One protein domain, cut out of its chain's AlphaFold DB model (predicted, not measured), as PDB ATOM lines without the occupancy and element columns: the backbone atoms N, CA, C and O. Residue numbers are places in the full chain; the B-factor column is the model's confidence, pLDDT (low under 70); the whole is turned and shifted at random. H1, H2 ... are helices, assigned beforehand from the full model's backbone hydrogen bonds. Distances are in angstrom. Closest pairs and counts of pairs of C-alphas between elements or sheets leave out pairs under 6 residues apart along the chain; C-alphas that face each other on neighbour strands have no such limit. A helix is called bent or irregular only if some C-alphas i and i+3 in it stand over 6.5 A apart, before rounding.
ATOM      1  N   THR A 362     -53.773  27.869 -40.921       96.06
ATOM      2  CA  THR A 362     -52.945  27.281 -39.860       96.06
ATOM      3  C   THR A 362     -51.493  27.187 -40.309       96.06
ATOM      4  O   THR A 362     -51.228  27.170 -41.509       96.06
ATOM      5  N   GLU A 363     -50.549  27.052 -39.368       96.38
ATOM      6  CA  GLU A 363     -49.128  26.819 -39.690       96.38
ATOM      7  C   GLU A 363     -48.953  25.713 -40.742       96.38
ATOM      8  O   GLU A 363     -48.243  25.889 -41.726       96.38
ATOM      9  N   GLU A 364     -49.646  24.591 -40.546       94.62
ATOM     10  CA  GLU A 364     -49.597  23.422 -41.423       94.62
ATOM     11  C   GLU A 364     -50.047  23.752 -42.854       94.62
ATOM     12  O   GLU A 364     -49.392  23.358 -43.817       94.62
ATOM     13  N   LEU A 365     -51.141  24.511 -43.002       94.94
ATOM     14  CA  LEU A 365     -51.614  24.943 -44.316       94.94
ATOM     15  C   LEU A 365     -50.614  25.893 -44.978       94.94
ATOM     16  O   LEU A 365     -50.358  25.754 -46.167       94.94
ATOM     17  N   LEU A 366     -50.029  26.829 -44.223       96.19
ATOM     18  CA  LEU A 366     -49.047  27.775 -44.760       96.19
ATOM     19  C   LEU A 366     -47.759  27.085 -45.209       96.19
ATOM     20  O   LEU A 366     -47.188  27.476 -46.225       96.19
ATOM     21  N   ILE A 367     -47.324  26.049 -44.484       95.19
ATOM     22  CA  ILE A 367     -46.190  25.209 -44.882       95.19
ATOM     23  C   ILE A 367     -46.481  24.555 -46.232       95.19
ATOM     24  O   ILE A 367     -45.645  24.612 -47.130       95.19
ATOM     25  N   ASP A 368     -47.662  23.961 -46.405       92.44
ATOM     26  CA  ASP A 368     -48.027  23.369 -47.690       92.44
ATOM     27  C   ASP A 368     -48.220  24.433 -48.777       92.44
ATOM     28  O   ASP A 368     -47.763  24.237 -49.898       92.44
ATOM     29  N   TYR A 369     -48.776  25.599 -48.456       93.38
ATOM     30  CA  TYR A 369     -48.988  26.684 -49.415       93.38
ATOM     31  C   TYR A 369     -47.688  27.146 -50.090       93.38
ATOM     32  O   TYR A 369     -47.633  27.253 -51.315       93.38
ATOM     33  N   VAL A 370     -46.612  27.339 -49.319       94.00
ATOM     34  CA  VAL A 370     -45.298  27.728 -49.873       94.00
ATOM     35  C   VAL A 370     -44.585  26.589 -50.605       94.00
ATOM     36  O   VAL A 370     -43.642  26.839 -51.349       94.00
ATOM     37  N   LYS A 371     -45.014  25.339 -50.393       91.19
ATOM     38  CA  LYS A 371     -44.521  24.160 -51.121       91.19
ATOM     39  C   LYS A 371     -45.261  23.938 -52.440       91.19
ATOM     40  O   LYS A 371     -44.724  23.269 -53.316       91.19
ATOM     41  N   LEU A 372     -46.494  24.432 -52.552       84.88
ATOM     42  CA  LEU A 372     -47.360  24.246 -53.718       84.88
ATOM     43  C   LEU A 372     -47.132  25.308 -54.804       84.88
ATOM     44  O   LEU A 372     -47.398  25.032 -55.971       84.88
ATOM     45  N   GLY A 373     -46.651  26.503 -54.447       83.50
ATOM     46  CA  GLY A 373     -46.536  27.615 -55.391       83.50
ATOM     47  C   GLY A 373     -45.786  28.828 -54.847       83.50
ATOM     48  O   GLY A 373     -44.834  28.702 -54.078       83.50
ATOM     49  N   ARG A 374     -46.194  30.031 -55.268       87.50
ATOM     50  CA  ARG A 374     -45.456  31.276 -54.992       87.50
ATOM     51  C   ARG A 374     -45.592  31.777 -53.559       87.50
ATOM     52  O   ARG A 374     -44.833  32.661 -53.168       87.50
ATOM     53  N   GLY A 375     -46.585  31.288 -52.815       87.12
ATOM     54  CA  GLY A 375     -46.874  31.771 -51.466       87.12
ATOM     55  C   GLY A 375     -47.237  33.262 -51.441       87.12
ATOM     56  O   GLY A 375     -46.741  34.016 -50.599       87.12
ATOM     57  N   LEU A 376     -48.046  33.732 -52.399       88.69
ATOM     58  CA  LEU A 376     -48.426  35.145 -52.476       88.69
ATOM     59  C   LEU A 376     -49.077  35.600 -51.165       88.69
ATOM     60  O   LEU A 376     -49.835  34.866 -50.542       88.69
ATOM     61  N   TRP A 377     -48.773  36.827 -50.734       92.44
ATOM     62  CA  TRP A 377     -49.318  37.412 -49.500       92.44
ATOM     63  C   TRP A 377     -49.038  36.610 -48.216       92.44
ATOM     64  O   TRP A 377     -49.741  36.784 -47.224       92.44
ATOM     65  N   LEU A 378     -47.990  35.774 -48.188       94.44
ATOM     66  CA  LEU A 378     -47.653  34.947 -47.022       94.44
ATOM     67  C   LEU A 378     -47.566  35.734 -45.704       94.44
ATOM     68  O   LEU A 378     -47.981  35.209 -44.677       94.44
ATOM     69  N   ASP A 379     -47.060  36.973 -45.717       94.94
ATOM     70  CA  ASP A 379     -46.977  37.814 -44.511       94.94
ATOM     71  C   ASP A 379     -48.367  38.051 -43.890       94.94
ATOM     72  O   ASP A 379     -48.556  37.789 -42.704       94.94
ATOM     73  N   LYS A 380     -49.367  38.407 -44.712       95.81
ATOM     74  CA  LYS A 380     -50.770  38.572 -44.289       95.81
ATOM     75  C   LYS A 380     -51.312  37.293 -43.648       95.81
ATOM     76  O   LYS A 380     -51.971  37.338 -42.614       95.81
ATOM     77  N   TYR A 381     -51.058  36.137 -44.259       96.56
ATOM     78  CA  TYR A 381     -51.598  34.875 -43.748       96.56
ATOM     79  C   TYR A 381     -50.865  34.377 -42.494       96.56
ATOM     80  O   TYR A 381     -51.490  33.775 -41.622       96.56
ATOM     81  N   CYS A 382     -49.570  34.672 -42.364       97.12
ATOM     82  CA  CYS A 382     -48.794  34.431 -41.148       97.12
ATOM     83  C   CYS A 382     -49.342  35.230 -39.955       97.12
ATOM     84  O   CYS A 382     -49.461  34.681 -38.861       97.12
ATOM     85  N   GLU A 383     -49.728  36.493 -40.174       97.06
ATOM     86  CA  GLU A 383     -50.386  37.325 -39.157       97.06
ATOM     87  C   GLU A 383     -51.719  36.715 -38.705       97.06
ATOM     88  O   GLU A 383     -51.951  36.586 -37.504       97.06
ATOM     89  N   ILE A 384     -52.557  36.262 -39.647       95.88
ATOM     90  CA  ILE A 384     -53.836  35.598 -39.337       95.88
ATOM     91  C   ILE A 384     -53.617  34.316 -38.521       95.88
ATOM     92  O   ILE A 384     -54.320  34.084 -37.540       95.88
ATOM     93  N   ALA A 385     -52.631  33.498 -38.900       96.19
ATOM     94  CA  ALA A 385     -52.308  32.253 -38.202       96.19
ATOM     95  C   ALA A 385     -51.573  32.465 -36.865       96.19
ATOM     96  O   ALA A 385     -51.393  31.503 -36.119       96.19
ATOM     97  N   ASN A 386     -51.122  33.691 -36.569       96.56
ATOM     98  CA  ASN A 386     -50.222  34.014 -35.460       96.56
ATOM     99  C   ASN A 386     -48.937  33.154 -35.458       96.56
ATOM    100  O   ASN A 386     -48.531  32.597 -34.435       96.56
ATOM    101  N   VAL A 387     -48.296  33.024 -36.625       96.94
ATOM    102  CA  VAL A 387     -47.052  32.258 -36.812       96.94
ATOM    103  C   VAL A 387     -46.024  33.100 -37.553       96.94
ATOM    104  O   VAL A 387     -46.360  33.860 -38.453       96.94
ATOM    105  N   SER A 388     -44.742  32.963 -37.207       96.88
ATOM    106  CA  SER A 388     -43.691  33.690 -37.922       96.88
ATOM    107  C   SER A 388     -43.463  33.119 -39.327       96.88
ATOM    108  O   SER A 388     -43.349  31.904 -39.516       96.88
ATOM    109  N   LYS A 389     -43.293  34.002 -40.314       96.12
ATOM    110  CA  LYS A 389     -42.957  33.620 -41.695       96.12
ATOM    111  C   LYS A 389     -41.696  32.762 -41.784       96.12
ATOM    112  O   LYS A 389     -41.662  31.801 -42.542       96.12
ATOM    113  N   ILE A 390     -40.671  33.066 -40.987       95.69
ATOM    114  CA  ILE A 390     -39.430  32.276 -40.959       95.69
ATOM    115  C   ILE A 390     -39.697  30.844 -40.480       95.69
ATOM    116  O   ILE A 390     -39.162  29.902 -41.062       95.69
ATOM    117  N   THR A 391     -40.558  30.657 -39.476       96.38
ATOM    118  CA  THR A 391     -40.960  29.320 -39.009       96.38
ATOM    119  C   THR A 391     -41.629  28.521 -40.126       96.38
ATOM    120  O   THR A 391     -41.271  27.365 -40.333       96.38
ATOM    121  N   VAL A 392     -42.542  29.136 -40.883       97.25
ATOM    122  CA  VAL A 392     -43.207  28.477 -42.019       97.25
ATOM    123  C   VAL A 392     -42.196  28.047 -43.084       97.25
ATOM    124  O   VAL A 392     -42.188  26.889 -43.491       97.25
ATOM    125  N   LEU A 393     -41.306  28.952 -43.506       97.19
ATOM    126  CA  LEU A 393     -40.335  28.676 -44.572       97.19
ATOM    127  C   LEU A 393     -39.300  27.617 -44.164       97.19
ATOM    128  O   LEU A 393     -38.945  26.760 -44.969       97.19
ATOM    129  N   THR A 394     -38.828  27.644 -42.917       96.50
ATOM    130  CA  THR A 394     -37.861  26.652 -42.411       96.50
ATOM    131  C   THR A 394     -38.486  25.266 -42.263       96.50
ATOM    132  O   THR A 394     -37.904  24.295 -42.737       96.50
ATOM    133  N   LYS A 395     -39.716  25.168 -41.741       97.00
ATOM    134  CA  LYS A 395     -40.460  23.897 -41.691       97.00
ATOM    135  C   LYS A 395     -40.836  23.363 -43.076       97.00
ATOM    136  O   LYS A 395     -40.880  22.152 -43.291       97.00
ATOM    137  N   ALA A 396     -41.090  24.248 -44.038       96.12
ATOM    138  CA  ALA A 396     -41.275  23.845 -45.426       96.12
ATOM    139  C   ALA A 396     -39.985  23.258 -46.020       96.12
ATOM    140  O   ALA A 396     -40.046  22.225 -46.687       96.12
ATOM    141  N   LEU A 397     -38.820  23.843 -45.711       96.56
ATOM    142  CA  LEU A 397     -37.521  23.284 -46.092       96.56
ATOM    143  C   LEU A 397     -37.266  21.923 -45.442       96.56
ATOM    144  O   LEU A 397     -36.805  21.037 -46.146       96.56
ATOM    145  N   ASP A 398     -37.644  21.704 -44.178       97.00
ATOM    146  CA  ASP A 398     -37.509  20.391 -43.516       97.00
ATOM    147  C   ASP A 398     -38.209  19.252 -44.289       97.00
ATOM    148  O   ASP A 398     -37.854  18.082 -44.148       97.00
ATOM    149  N   SER A 399     -39.187  19.579 -45.146       94.81
ATOM    150  CA  SER A 399     -39.910  18.608 -45.980       94.81
ATOM    151  C   SER A 399     -39.093  18.062 -47.164       94.81
ATOM    152  O   SER A 399     -39.571  17.154 -47.853       94.81
ATOM    153  N   GLY A 400     -37.899  18.596 -47.440       95.31
ATOM    154  CA  GLY A 400     -36.969  18.057 -48.432       95.31
ATOM    155  C   GLY A 400     -36.363  19.101 -49.370       95.31
ATOM    156  O   GLY A 400     -36.977  20.117 -49.698       95.31
ATOM    157  N   ILE A 401     -35.179  18.778 -49.905       95.44
ATOM    158  CA  ILE A 401     -34.370  19.677 -50.745       95.44
ATOM    159  C   ILE A 401     -35.091  20.203 -51.994       95.44
ATOM    160  O   ILE A 401     -34.782  21.286 -52.479       95.44
ATOM    161  N   ARG A 402     -36.073  19.455 -52.513       94.19
ATOM    162  CA  ARG A 402     -36.819  19.844 -53.718       94.19
ATOM    163  C   ARG A 402     -37.531  21.192 -53.572       94.19
ATOM    164  O   ARG A 402     -37.623  21.900 -54.564       94.19
ATOM    165  N   PHE A 403     -37.947  21.552 -52.353       94.81
ATOM    166  CA  PHE A 403     -38.693  22.783 -52.062       94.81
ATOM    167  C   PHE A 403     -37.818  24.043 -52.007       94.81
ATOM    168  O   PHE A 403     -38.326  25.150 -51.830       94.81
ATOM    169  N   ILE A 404     -36.492  23.900 -52.157       94.94
ATOM    170  CA  ILE A 404     -35.587  25.045 -52.292       94.94
ATOM    171  C   ILE A 404     -36.000  25.918 -53.476       94.94
ATOM    172  O   ILE A 404     -35.945  27.139 -53.366       94.94
ATOM    173  N   GLU A 405     -36.419  25.312 -54.587       93.81
ATOM    174  CA  GLU A 405     -36.804  26.030 -55.800       93.81
ATOM    175  C   GLU A 405     -37.921  27.044 -55.531       93.81
ATOM    176  O   GLU A 405     -37.757  28.235 -55.800       93.81
ATOM    177  N   GLU A 406     -39.031  26.578 -54.966       91.94
ATOM    178  CA  GLU A 406     -40.211  27.389 -54.685       91.94
ATOM    179  C   GLU A 406     -39.887  28.444 -53.617       91.94
ATOM    180  O   GLU A 406     -40.115  29.643 -53.807       91.94
ATOM    181  N   ILE A 407     -39.239  28.032 -52.525       94.69
ATOM    182  CA  ILE A 407     -38.960  28.912 -51.386       94.69
ATOM    183  C   ILE A 407     -37.937  29.994 -51.751       94.69
ATOM    184  O   ILE A 407     -38.159  31.175 -51.482       94.69
ATOM    185  N   TRP A 408     -36.819  29.647 -52.392       94.94
ATOM    186  CA  TRP A 408     -35.825  30.635 -52.825       94.94
ATOM    187  C   TRP A 408     -36.296  31.434 -54.039       94.94
ATOM    188  O   TRP A 408     -35.860  32.572 -54.234       94.94
ATOM    189  N   GLY A 409     -37.218  30.895 -54.835       93.38
ATOM    190  CA  GLY A 409     -37.895  31.602 -55.916       93.38
ATOM    191  C   GLY A 409     -38.574  32.881 -55.430       93.38
ATOM    192  O   GLY A 409     -38.307  33.958 -55.976       93.38
ATOM    193  N   PHE A 410     -39.352  32.783 -54.350       91.69
ATOM    194  CA  PHE A 410     -40.286  33.842 -53.939       91.69
ATOM    195  C   PHE A 410     -40.039  34.414 -52.534       91.69
ATOM    196  O   PHE A 410     -40.445  35.538 -52.239       91.69
ATOM    197  N   HIS A 411     -39.317  33.697 -51.672       93.19
ATOM    198  CA  HIS A 411     -39.122  34.047 -50.261       93.19
ATOM    199  C   HIS A 411     -37.650  33.984 -49.811       93.19
ATOM    200  O   HIS A 411     -37.344  33.628 -48.674       93.19
ATOM    201  N   PHE A 412     -36.723  34.363 -50.693       93.00
ATOM    202  CA  PHE A 412     -35.285  34.343 -50.409       93.00
ATOM    203  C   PHE A 412     -34.860  35.404 -49.381       93.00
ATOM    204  O   PHE A 412     -35.070  36.597 -49.606       93.00
ATOM    205  N   ARG A 413     -34.230  34.963 -48.285       91.62
ATOM    206  CA  ARG A 413     -33.624  35.788 -47.220       91.62
ATOM    207  C   ARG A 413     -32.425  35.065 -46.608       91.62
ATOM    208  O   ARG A 413     -32.316  33.845 -46.753       91.62
ATOM    209  N   GLU A 414     -31.558  35.802 -45.916       94.19
ATOM    210  CA  GLU A 414     -30.327  35.264 -45.324       94.19
ATOM    211  C   GLU A 414     -30.610  34.092 -44.378       94.19
ATOM    212  O   GLU A 414     -30.019  33.023 -44.515       94.19
ATOM    213  N   GLU A 415     -31.577  34.240 -43.472       94.81
ATOM    214  CA  GLU A 415     -31.891  33.230 -42.463       94.81
ATOM    215  C   GLU A 415     -32.392  31.924 -43.097       94.81
ATOM    216  O   GLU A 415     -32.027  30.832 -42.658       94.81
ATOM    217  N   VAL A 416     -33.188  32.036 -44.167       95.06
ATOM    218  CA  VAL A 416     -33.737  30.901 -44.927       95.06
ATOM    219  C   VAL A 416     -32.633  30.191 -45.717       95.06
ATOM    220  O   VAL A 416     -32.588  28.960 -45.741       95.06
ATOM    221  N   TYR A 417     -31.711  30.949 -46.321       96.31
ATOM    222  CA  TYR A 417     -30.546  30.402 -47.019       96.31
ATOM    223  C   TYR A 417     -29.610  29.658 -46.059       96.31
ATOM    224  O   TYR A 417     -29.262  28.504 -46.310       96.31
ATOM    225  N   LEU A 418     -29.241  30.282 -44.936       96.06
ATOM    226  CA  LEU A 418     -28.366  29.675 -43.932       96.06
ATOM    227  C   LEU A 418     -28.990  28.413 -43.328       96.06
ATOM    228  O   LEU A 418     -28.283  27.434 -43.084       96.06
ATOM    229  N   TYR A 419     -30.308  28.411 -43.111       97.19
ATOM    230  CA  TYR A 419     -31.026  27.227 -42.648       97.19
ATOM    231  C   TYR A 419     -30.949  26.083 -43.667       97.19
ATOM    232  O   TYR A 419     -30.505  24.990 -43.317       97.19
ATOM    233  N   ALA A 420     -31.291  26.346 -44.932       96.75
ATOM    234  CA  ALA A 420     -31.205  25.359 -46.007       96.75
ATOM    235  C   ALA A 420     -29.773  24.829 -46.203       96.75
ATOM    236  O   ALA A 420     -29.586  23.627 -46.373       96.75
ATOM    237  N   LYS A 421     -28.756  25.697 -46.100       96.38
ATOM    238  CA  LYS A 421     -27.341  25.306 -46.177       96.38
ATOM    239  C   LYS A 421     -26.977  24.295 -45.096       96.38
ATOM    240  O   LYS A 421     -26.372  23.277 -45.398       96.38
ATOM    241  N   ARG A 422     -27.394  24.521 -43.846       97.06
ATOM    242  CA  ARG A 422     -27.147  23.554 -42.760       97.06
ATOM    243  C   ARG A 422     -27.804  22.195 -43.007       97.06
ATOM    244  O   ARG A 422     -27.257  21.191 -42.565       97.06
ATOM    245  N   LEU A 423     -28.958  22.163 -43.673       96.19
ATOM    246  CA  LEU A 423     -29.675  20.922 -43.968       96.19
ATOM    247  C   LEU A 423     -29.102  20.157 -45.164       96.19
ATOM    248  O   LEU A 423     -29.098  18.928 -45.143       96.19
ATOM    249  N   TYR A 424     -28.649  20.864 -46.201       97.31
ATOM    250  CA  TYR A 424     -28.441  20.275 -47.529       97.31
ATOM    251  C   TYR A 424     -27.038  20.465 -48.120       97.31
ATOM    252  O   TYR A 424     -26.728  19.842 -49.132       97.31
ATOM    253  N   ASP A 425     -26.162  21.256 -47.500       96.00
ATOM    254  CA  ASP A 425     -24.749  21.363 -47.892       96.00
ATOM    255  C   ASP A 425     -23.935  20.208 -47.282       96.00
ATOM    256  O   ASP A 425     -23.156  20.374 -46.341       96.00
ATOM    257  N   ASN A 426     -24.203  18.994 -47.757       95.88
ATOM    258  CA  ASN A 426     -23.572  17.758 -47.303       95.88
ATOM    259  C   ASN A 426     -23.388  16.771 -48.464       95.88
ATOM    260  O   ASN A 426     -23.907  16.979 -49.559       95.88
ATOM    261  N   GLU A 427     -22.638  15.692 -48.227       94.44
ATOM    262  CA  GLU A 427     -22.308  14.697 -49.257       94.44
ATOM    263  C   GLU A 427     -23.551  14.035 -49.875       94.44
ATOM    264  O   GLU A 427     -23.580  13.806 -51.082       94.44
ATOM    265  N   GLU A 428     -24.595  13.784 -49.078       95.56
ATOM    266  CA  GLU A 428     -25.833  13.132 -49.533       95.56
ATOM    267  C   GLU A 428     -26.568  13.962 -50.598       95.56
ATOM    268  O   GLU A 428     -27.075  13.423 -51.581       95.56
ATOM    269  N   HIS A 429     -26.592  15.284 -50.432       96.25
ATOM    270  CA  HIS A 429     -27.358  16.198 -51.279       96.25
ATOM    271  C   HIS A 429     -26.496  17.020 -52.246       96.25
ATOM    272  O   HIS A 429     -27.033  17.825 -53.014       96.25
ATOM    273  N   GLN A 430     -25.176  16.814 -52.240       94.31
ATOM    274  CA  GLN A 430     -24.170  17.676 -52.865       94.31
ATOM    275  C   GLN A 430     -24.508  18.073 -54.308       94.31
ATOM    276  O   GLN A 430     -24.445  19.247 -54.673       94.31
ATOM    277  N   THR A 431     -24.907  17.110 -55.144       95.56
ATOM    278  CA  THR A 431     -25.236  17.372 -56.554       95.56
ATOM    279  C   THR A 431     -26.462  18.275 -56.709       95.56
ATOM    280  O   THR A 431     -26.441  19.212 -57.508       95.56
ATOM    281  N   ALA A 432     -27.533  18.010 -55.956       95.69
ATOM    282  CA  ALA A 432     -28.768  18.787 -56.027       95.69
ATOM    283  C   ALA A 432     -28.592  20.181 -55.403       95.69
ATOM    284  O   ALA A 432     -29.018  21.173 -55.992       95.69
ATOM    285  N   TRP A 433     -27.904  20.265 -54.263       96.69
ATOM    286  CA  TRP A 433     -27.577  21.521 -53.592       96.69
ATOM    287  C   TRP A 433     -26.767  22.462 -54.491       96.69
ATOM    288  O   TRP A 433     -27.176  23.604 -54.702       96.69
ATOM    289  N   ASN A 434     -25.686  21.968 -55.106       96.19
ATOM    290  CA  ASN A 434     -24.844  22.770 -56.001       96.19
ATOM    291  C   ASN A 434     -25.638  23.352 -57.177       96.19
ATOM    292  O   ASN A 434     -25.448  24.515 -57.530       96.19
ATOM    293  N   LYS A 435     -26.579  22.582 -57.734       97.06
ATOM    294  CA  LYS A 435     -27.464  23.050 -58.809       97.06
ATOM    295  C   LYS A 435     -28.351  24.217 -58.361       97.06
ATOM    296  O   LYS A 435     -28.541  25.168 -59.119       97.06
ATOM    297  N   TYR A 436     -28.902  24.164 -57.147       96.75
ATOM    298  CA  TYR A 436     -29.708  25.263 -56.612       96.75
ATOM    299  C   TYR A 436     -28.860  26.494 -56.278       96.75
ATOM    300  O   TYR A 436     -29.268  27.610 -56.602       96.75
ATOM    301  N   VAL A 437     -27.673  26.311 -55.692       96.19
ATOM    302  CA  VAL A 437     -26.731  27.409 -55.416       96.19
ATOM    303  C   VAL A 437     -26.342  28.126 -56.708       96.19
ATOM    304  O   VAL A 437     -26.487  29.342 -56.783       96.19
ATOM    305  N   GLU A 438     -25.957  27.383 -57.749       96.75
ATOM    306  CA  GLU A 438     -25.634  27.947 -59.064       96.75
ATOM    307  C   GLU A 438     -26.821  28.732 -59.644       96.75
ATOM    308  O   GLU A 438     -26.680  29.879 -60.073       96.75
ATOM    309  N   LYS A 439     -28.024  28.149 -59.597       96.62
ATOM    310  CA  LYS A 439     -29.243  28.782 -60.115       96.62
ATOM    311  C   LYS A 439     -29.593  30.089 -59.399       96.62
ATOM    312  O   LYS A 439     -30.010  31.052 -60.044       96.62
ATOM    313  N   PHE A 440     -29.436  30.135 -58.078       95.94
ATOM    314  CA  PHE A 440     -29.785  31.293 -57.251       95.94
ATOM    315  C   PHE A 440     -28.578  32.163 -56.870       95.94
ATOM    316  O   PHE A 440     -28.726  33.066 -56.044       95.94
ATOM    317  N   GLN A 441     -27.419  31.977 -57.517       94.81
ATOM    318  CA  GLN A 441     -26.159  32.659 -57.190       94.81
ATOM    319  C   GLN A 441     -26.321  34.179 -57.084       94.81
ATOM    320  O   GLN A 441     -25.947  34.777 -56.085       94.81
ATOM    321  N   LYS A 442     -27.023  34.801 -58.042       94.56
ATOM    322  CA  LYS A 442     -27.293  36.251 -58.025       94.56
ATOM    323  C   LYS A 442     -28.042  36.736 -56.781       94.56
ATOM    324  O   LYS A 442     -27.923  37.907 -56.436       94.56
ATOM    325  N   LYS A 443     -28.895  35.901 -56.175       94.06
ATOM    326  CA  LYS A 443     -29.591  36.242 -54.926       94.06
ATOM    327  C   LYS A 443     -28.668  36.045 -53.724       94.06
ATOM    328  O   LYS A 443     -28.686  36.886 -52.836       94.06
ATOM    329  N   ILE A 444     -27.853  34.989 -53.734       94.19
ATOM    330  CA  ILE A 444     -26.848  34.697 -52.698       94.19
ATOM    331  C   ILE A 444     -25.810  35.823 -52.623       94.19
ATOM    332  O   ILE A 444     -25.549  36.329 -51.538       94.19
ATOM    333  N   ASP A 445     -25.307  36.292 -53.766       92.94
ATOM    334  CA  ASP A 445     -24.323  37.383 -53.853       92.94
ATOM    335  C   ASP A 445     -24.845  38.722 -53.305       92.94
ATOM    336  O   ASP A 445     -24.067  39.633 -53.060       92.94
ATOM    337  N   ARG A 446     -26.165  38.875 -53.135       91.88
ATOM    338  CA  ARG A 446     -26.789  40.079 -52.557       91.88
ATOM    339  C   ARG A 446     -26.956  40.004 -51.039       91.88
ATOM    340  O   ARG A 446     -27.423  40.978 -50.459       91.88
ATOM    341  N   LEU A 447     -26.656  38.861 -50.416       85.81
ATOM    342  CA  LEU A 447     -26.709  38.689 -48.959       85.81
ATOM    343  C   LEU A 447     -25.448  39.218 -48.252       85.81
ATOM    344  O   LEU A 447     -25.428  39.246 -47.027       85.81
ATOM    345  N   SER A 448     -24.406  39.580 -49.011       57.66
ATOM    346  CA  SER A 448     -23.114  40.073 -48.512       57.66
ATOM    347  C   SER A 448     -23.125  41.534 -48.090       57.66
ATOM    348  O   SER A 448     -23.674  42.341 -48.879       57.66
TER     349      SER A 448
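What this domain is: This is residues 362 to 448 of the 448 residues of an uncharacterized protein of Pedobacter cryoconitis (UniProt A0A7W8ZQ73). Four helices, H3 to H6, stand side by side in an up-and-down bundle, each running against the one before; the hairpin of H1 and H2 packs crosswise on H3, H1 also on H4. The printed part has 87 residues with six named helices and no named strand: all helix, compact, radius of gyration of the C-alphas 12.7 A, spans 37 by 26 by 19 A.

How they stand to each other: H1, residues 363 to 372, and H2, residues 378 to 385, form a hairpin; their closest C-alphas, Glu 363 and Ala 385, are 6.5 A apart. H1 touches H3, residues 389 to 398, at a steep tilt of 65 degrees, closest C-alphas Ile 367 and Ala 396, 5.1 A. H3 touches H5, residues 414 to 424, closest C-alphas Thr 394 and Val 416, 6.4 A. H4, residues 401 to 410, touches H6, residues 430 to 444, closest C-alphas Glu 405 and Tyr 436, 7.2 A. Every O i to N i+4 pair is within hydrogen-bond range in H1, H2, H3 and H5, 4 of 6 in H4, 9 of 11 in H6.

Where its parts are: H1 begins at C-alpha 363 (-49.128, 26.819, -39.690); H6, 17.2 A long, ends at C-alpha 444 (-26.848, 34.697, -52.698). H6 is irregular, C-alphas 439 and 442 being 8.0 A apart; H4 only just, 402 and 405 at 6.53 A.

The domain as a whole: The printed part has no cut, its links are tight, and Ser 448 is under 70.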